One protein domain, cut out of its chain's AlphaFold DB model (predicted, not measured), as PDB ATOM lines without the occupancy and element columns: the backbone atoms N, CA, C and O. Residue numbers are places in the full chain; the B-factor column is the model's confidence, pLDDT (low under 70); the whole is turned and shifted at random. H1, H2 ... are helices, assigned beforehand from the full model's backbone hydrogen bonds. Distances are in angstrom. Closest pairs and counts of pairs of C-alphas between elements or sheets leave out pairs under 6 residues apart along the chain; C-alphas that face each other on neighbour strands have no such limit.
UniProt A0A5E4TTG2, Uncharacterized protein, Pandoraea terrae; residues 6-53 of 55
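This is residues 6 to 53 of the 55 residues of an uncharacterized protein of Pandoraea terrae (UniProt A0A5E4TTG2). One long, nearly straight helix, H1, meets a shorter helix, H2, near its end, and the two make an L with a sharp corner at residues 35 to 38. Both arms stick out from the corner: residues 6 to 31, which belong to H1, stand free, and so do residues 46 to 53, of which 46 to 52 belong to H2. The printed part has 48 residues with two named helices, H1 then H2, and no named strand; the class is all helix. It is extended, with a radius of gyration of the C-alphas of 17.0 A and spans of 49 by 23 by 11 A.

Find C-alpha 6 at (153.601, 126.097, 184.826); from there H1, residues 6 to 34, runs 42.0 A to C-alpha 34 at (112.884, 131.223, 193.792). H2, residues 39 to 52, covers 19.5 A and ends at C-alpha 52 at (109.728, 133.083, 170.782).

Look at the C-alphas of Trp 32 and Val 41, the closest of the two helices, 7.2 A apart: H1 and H2 are close but not clearly touching. Their lines are about perpendicular, at 79 degrees. In H1 and H2 every O i to N i+4 pair is within hydrogen-bond range.

The C-alphas of Gly 6 and His 53, the two farthest apart, are 50.4 A apart. The printed part has no cut, and the link from H1 to H2 is tight. In this model no printed residue has a pLDDT under 70.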
ATOM      1  N   GLY A   6     154.399 124.893 185.064       80.44
ATOM      2  CA  GLY A   6     153.601 126.097 184.826       80.44
ATOM      3  C   GLY A   6     152.272 125.823 184.115       80.44
ATOM      4  O   GLY A   6     151.253 126.390 184.498       80.44
ATOM      5  N   GLU A   7     152.242 124.924 183.128       82.75
ATOM      6  CA  GLU A   7     151.019 124.588 182.377       82.75
ATOM      7  C   GLU A   7     149.963 123.924 183.273       82.75
ATOM      8  O   GLU A   7     148.763 124.177 183.132       82.75
ATOM      9  N   ILE A   8     150.413 123.128 184.249       88.25
ATOM     10  CA  ILE A   8     149.544 122.511 185.257       88.25
ATOM     11  C   ILE A   8     148.866 123.598 186.101       88.25
ATOM     12  O   ILE A   8     147.645 123.584 186.249       88.25
ATOM     13  N   TRP A   9     149.623 124.582 186.593       91.31
ATOM     14  CA  TRP A   9     149.062 125.678 187.390       91.31
ATOM     15  C   TRP A   9     148.152 126.606 186.587       91.31
ATOM     16  O   TRP A   9     147.138 127.052 187.120       91.31
ATOM     17  N   TYR A  10     148.445 126.842 185.306       90.94
ATOM     18  CA  TYR A  10     147.526 127.556 184.414       90.94
ATOM     19  C   TYR A  10     146.205 126.810 184.242       90.94
ATOM     20  O   TYR A  10     145.140 127.419 184.332       90.94
ATOM     21  N   THR A  11     146.265 125.495 184.041       93.31
ATOM     22  CA  THR A  11     145.067 124.660 183.900       93.31
ATOM     23  C   THR A  11     144.246 124.676 185.186       93.31
ATOM     24  O   THR A  11     143.039 124.899 185.143       93.31
ATOM     25  N   ILE A  12     144.897 124.520 186.341       95.25
ATOM     26  CA  ILE A  12     144.237 124.614 187.648       95.25
ATOM     27  C   ILE A  12     143.608 125.999 187.833       95.25
ATOM     28  O   ILE A  12     142.441 126.091 188.202       95.25
ATOM     29  N   GLY A  13     144.335 127.074 187.525       95.00
ATOM     30  CA  GLY A  13     143.816 128.439 187.601       95.00
ATOM     31  C   GLY A  13     142.588 128.647 186.714       95.00
ATOM     32  O   GLY A  13     141.581 129.185 187.172       95.00
ATOM     33  N   ALA A  14     142.626 128.153 185.475       95.88
ATOM     34  CA  ALA A  14     141.488 128.208 184.561       95.88
ATOM     35  C   ALA A  14     140.276 127.441 185.110       95.88
ATOM     36  O   ALA A  14     139.159 127.955 185.086       95.88
ATOM     37  N   LEU A  15     140.491 126.245 185.667       97.56
ATOM     38  CA  LEU A  15     139.426 125.450 186.283       97.56
ATOM     39  C   LEU A  15     138.816 126.146 187.504       97.56
ATOM     40  O   LEU A  15     137.598 126.121 187.667       97.56
ATOM     41  N   VAL A  16     139.627 126.813 188.330       97.62
ATOM     42  CA  VAL A  16     139.134 127.596 189.474       97.62
ATOM     43  C   VAL A  16     138.261 128.758 189.002       97.62
ATOM     44  O   VAL A  16     137.166 128.949 189.528       97.62
ATOM     45  N   VAL A  17     138.692 129.500 187.979       97.81
ATOM     46  CA  VAL A  17     137.889 130.594 187.405       97.81
ATOM     47  C   VAL A  17     136.568 130.065 186.846       97.81
ATOM     48  O   VAL A  17     135.514 130.635 187.124       97.81
ATOM     49  N   LEU A  18     136.598 128.948 186.116       97.62
ATOM     50  CA  LEU A  18     135.386 128.313 185.595       97.62
ATOM     51  C   LEU A  18     134.446 127.859 186.715       97.62
ATOM     52  O   LEU A  18     133.241 128.070 186.606       97.62
ATOM     53  N   ALA A  19     134.973 127.289 187.798       97.38
ATOM     54  CA  ALA A  19     134.170 126.885 188.948       97.38
ATOM     55  C   ALA A  19     133.494 128.088 189.626       97.38
ATOM     56  O   ALA A  19     132.315 128.016 189.969       97.38
ATOM     57  N   ILE A  20     134.207 129.211 189.763       97.62
ATOM     58  CA  ILE A  20     133.643 130.455 190.310       97.62
ATOM     59  C   ILE A  20     132.524 130.977 189.405       97.62
ATOM     60  O   ILE A  20     131.435 131.282 189.890       97.62
ATOM     61  N   LEU A  21     132.763 131.040 188.092       97.81
ATOM     62  CA  LEU A  21     131.756 131.480 187.125       97.81
ATOM     63  C   LEU A  21     130.524 130.569 187.143       97.81
ATOM     64  O   LEU A  21     129.398 131.060 187.170       97.81
ATOM     65  N   ALA A  22     130.727 129.252 187.190       96.50
ATOM     66  CA  ALA A  22     129.641 128.285 187.297       96.50
ATOM     67  C   ALA A  22     128.830 128.485 188.586       96.50
ATOM     68  O   ALA A  22     127.601 128.471 188.538       96.50
ATOM     69  N   GLY A  23     129.495 128.745 189.716       96.69
ATOM     70  CA  GLY A  23     128.838 129.071 190.982       96.69
ATOM     71  C   GLY A  23     128.010 130.356 190.908       96.69
ATOM     72  O   GLY A  23     126.862 130.372 191.343       96.69
ATOM     73  N   MET A  24     128.537 131.416 190.290       96.31
ATOM     74  CA  MET A  24     127.789 132.665 190.092       96.31
ATOM     75  C   MET A  24     126.534 132.448 189.239       96.31
ATOM     76  O   MET A  24     125.457 132.935 189.581       96.31
ATOM     77  N   VAL A  25     126.654 131.689 188.146       95.12
ATOM     78  CA  VAL A  25     125.513 131.350 187.283       95.12
ATOM     79  C   VAL A  25     124.487 130.504 188.037       95.12
ATOM     80  O   VAL A  25     123.284 130.738 187.901       95.12
ATOM     81  N   TRP A  26     124.944 129.557 188.859       94.62
ATOM     82  CA  TRP A  26     124.073 128.733 189.693       94.62
ATOM     83  C   TRP A  26     123.253 129.576 190.669       94.62
ATOM     84  O   TRP A  26     122.030 129.453 190.698       94.62
ATOM     85  N   GLU A  27     123.894 130.483 191.407       93.06
ATOM     86  CA  GLU A  27     123.209 131.371 192.353       93.06
ATOM     87  C   GLU A  27     122.166 132.254 191.655       93.06
ATOM     88  O   GLU A  27     121.051 132.413 192.158       93.06
ATOM     89  N   ILE A  28     122.472 132.767 190.457       90.62
ATOM     90  CA  ILE A  28     121.510 133.528 189.646       90.62
ATOM     91  C   ILE A  28     120.323 132.644 189.238       90.62
ATOM     92  O   ILE A  28     119.175 133.078 189.345       90.62
ATOM     93  N   GLY A  29     120.565 131.403 188.806       88.62
ATOM     94  CA  GLY A  29     119.507 130.453 188.447       88.62
ATOM     95  C   GLY A  29     118.624 130.060 189.638       88.62
ATOM     96  O   GLY A  29     117.395 130.025 189.529       88.62
ATOM     97  N   VAL A  30     119.224 129.827 190.805       92.06
ATOM     98  CA  VAL A  30     118.495 129.564 192.054       92.06
ATOM     99  C   VAL A  30     117.680 130.786 192.469       92.06
ATOM    100  O   VAL A  30     116.508 130.657 192.824       92.06
ATOM    101  N   TRP A  31     118.254 131.987 192.389       89.75
ATOM    102  CA  TRP A  31     117.522 133.217 192.671       89.75
ATOM    103  C   TRP A  31     116.328 133.381 191.728       89.75
ATOM    104  O   TRP A  31     115.219 133.644 192.193       89.75
ATOM    105  N   TRP A  32     116.532 133.146 190.431       84.75
ATOM    106  CA  TRP A  32     115.503 133.244 189.399       84.75
ATOM    107  C   TRP A  32     114.347 132.263 189.625       84.75
ATOM    108  O   TRP A  32     113.182 132.649 189.559       84.75
ATOM    109  N   THR A  33     114.656 131.001 189.935       84.44
ATOM    110  CA  THR A  33     113.641 129.972 190.224       84.44
ATOM    111  C   THR A  33     112.887 130.238 191.525       84.44
ATOM    112  O   THR A  33     111.696 129.949 191.603       84.44
ATOM    113  N   ARG A  34     113.537 130.836 192.530       85.75
ATOM    114  CA  ARG A  34     112.884 131.223 193.792       85.75
ATOM    115  C   ARG A  34     112.054 132.505 193.686       85.75
ATOM    116  O   ARG A  34     111.121 132.668 194.462       85.75
ATOM    117  N   HIS A  35     112.363 133.395 192.743       83.19
ATOM    118  CA  HIS A  35     111.721 134.709 192.600       83.19
ATOM    119  C   HIS A  35     110.932 134.849 191.290       83.19
ATOM    120  O   HIS A  35     110.958 135.904 190.657       83.19
ATOM    121  N   GLN A  36     110.191 133.810 190.890       73.06
ATOM    122  CA  GLN A  36     109.344 133.875 189.689       73.06
ATOM    123  C   GLN A  36     108.229 134.929 189.771       73.06
ATOM    124  O   GLN A  36     107.791 135.440 188.743       73.06
ATOM    125  N   ASP A  37     107.813 135.305 190.982       75.19
ATOM    126  CA  ASP A  37     106.804 136.350 191.211       75.19
ATOM    127  C   ASP A  37     107.392 137.778 191.173       75.19
ATOM    128  O   ASP A  37     106.712 138.789 191.339       75.19
ATOM    129  N   ASN A  38     108.702 137.911 190.950       80.88
ATOM    130  CA  ASN A  38     109.308 139.224 190.805       80.88
ATOM    131  C   ASN A  38     108.940 139.824 189.437       80.88
ATOM    132  O   ASN A  38     109.164 139.216 188.388       80.88
ATOM    133  N   ARG A  39     108.438 141.067 189.430       80.19
ATOM    134  CA  ARG A  39     108.023 141.778 188.204       80.19
ATOM    135  C   ARG A  39     109.119 141.836 187.134       80.19
ATOM    136  O   ARG A  39     108.803 141.921 185.950       80.19
ATOM    137  N   THR A  40     110.393 141.819 187.526       82.31
ATOM    138  CA  THR A  40     111.527 141.793 186.585       82.31
ATOM    139  C   THR A  40     111.594 140.469 185.821       82.31
ATOM    140  O   THR A  40     111.740 140.478 184.598       82.31
ATOM    141  N   VAL A  41     111.410 139.347 186.522       81.38
ATOM    142  CA  VAL A  41     111.382 137.995 185.940       81.38
ATOM    143  C   VAL A  41     110.188 137.848 184.999       81.38
ATOM    144  O   VAL A  41     110.353 137.409 183.862       81.38
ATOM    145  N   GLN A  42     109.007 138.313 185.414       82.88
ATOM    146  CA  GLN A  42     107.799 138.287 184.581       82.88
ATOM    147  C   GLN A  42     107.931 139.138 183.312       82.88
ATOM    148  O   GLN A  42     107.534 138.695 182.238       82.88
ATOM    149  N   ARG A  43     108.528 140.339 183.387       84.12
ATOM    150  CA  ARG A  43     108.768 141.161 182.184       84.12
ATOM    151  C   ARG A  43     109.714 140.480 181.208       84.12
ATOM    152  O   ARG A  43     109.456 140.498 180.011       84.12
ATOM    153  N   MET A  44     110.797 139.892 181.708       84.19
ATOM    154  CA  MET A  44     111.719 139.132 180.866       84.19
ATOM    155  C   MET A  44     111.031 137.916 180.243       84.19
ATOM    156  O   MET A  44     111.229 137.673 179.058       84.19
ATOM    157  N   HIS A  45     110.181 137.210 180.994       84.12
ATOM    158  CA  HIS A  45     109.380 136.111 180.461       84.12
ATOM    159  C   HIS A  45     108.430 136.585 179.355       84.12
ATOM    160  O   HIS A  45     108.446 136.023 178.271       84.12
ATOM    161  N   HIS A  46     107.697 137.677 179.572       84.88
ATOM    162  CA  HIS A  46     106.778 138.238 178.581       84.88
ATOM    163  C   HIS A  46     107.492 138.712 177.302       84.88
ATOM    164  O   HIS A  46     107.032 138.473 176.186       84.88
ATOM    165  N   VAL A  47     108.652 139.364 177.443       86.75
ATOM    166  CA  VAL A  47     109.490 139.753 176.295       86.75
ATOM    167  C   VAL A  47     110.015 138.516 175.568       86.75
ATOM    168  O   VAL A  47     110.010 138.482 174.340       86.75
ATOM    169  N   TRP A  48     110.432 137.489 176.308       85.06
ATOM    170  CA  TRP A  48     110.886 136.228 175.736       85.06
ATOM    171  C   TRP A  48     109.771 135.495 174.986       85.06
ATOM    172  O   TRP A  48     109.999 135.041 173.868       85.06
ATOM    173  N   GLU A  49     108.561 135.428 175.541       87.50
ATOM    174  CA  GLU A  49     107.383 134.874 174.868       87.50
ATOM    175  C   GLU A  49     107.090 135.615 173.564       87.50
ATOM    176  O   GLU A  49     106.877 134.975 172.538       87.50
ATOM    177  N   ARG A  50     107.178 136.950 173.570       85.31
ATOM    178  CA  ARG A  50     106.989 137.777 172.372       85.31
ATOM    179  C   ARG A  50     108.040 137.525 171.286       85.31
ATOM    180  O   ARG A  50     107.727 137.613 170.106       85.31
ATOM    181  N   ILE A  51     109.283 137.230 171.671       85.56
ATOM    182  CA  ILE A  51     110.362 136.896 170.724       85.56
ATOM    183  C   ILE A  51     110.218 135.455 170.218       85.56
ATOM    184  O   ILE A  51     110.449 135.191 169.039       85.56
ATOM    185  N   ARG A  52     109.853 134.514 171.099       84.38
ATOM    186  CA  ARG A  52     109.728 133.083 170.782       84.38
ATOM    187  C   ARG A  52     108.492 132.776 169.940       84.38
ATOM    188  O   ARG A  52     108.541 131.889 169.093       84.38
ATOM    189  N   HIS A  53     107.408 133.501 170.180       78.81
ATOM    190  CA  HIS A  53     106.165 133.420 169.427       78.81
ATOM    191  C   HIS A  53     105.853 134.799 168.843       78.81
ATOM    192  O   HIS A  53     105.035 135.535 169.401       78.81
TER     193      HIS A  53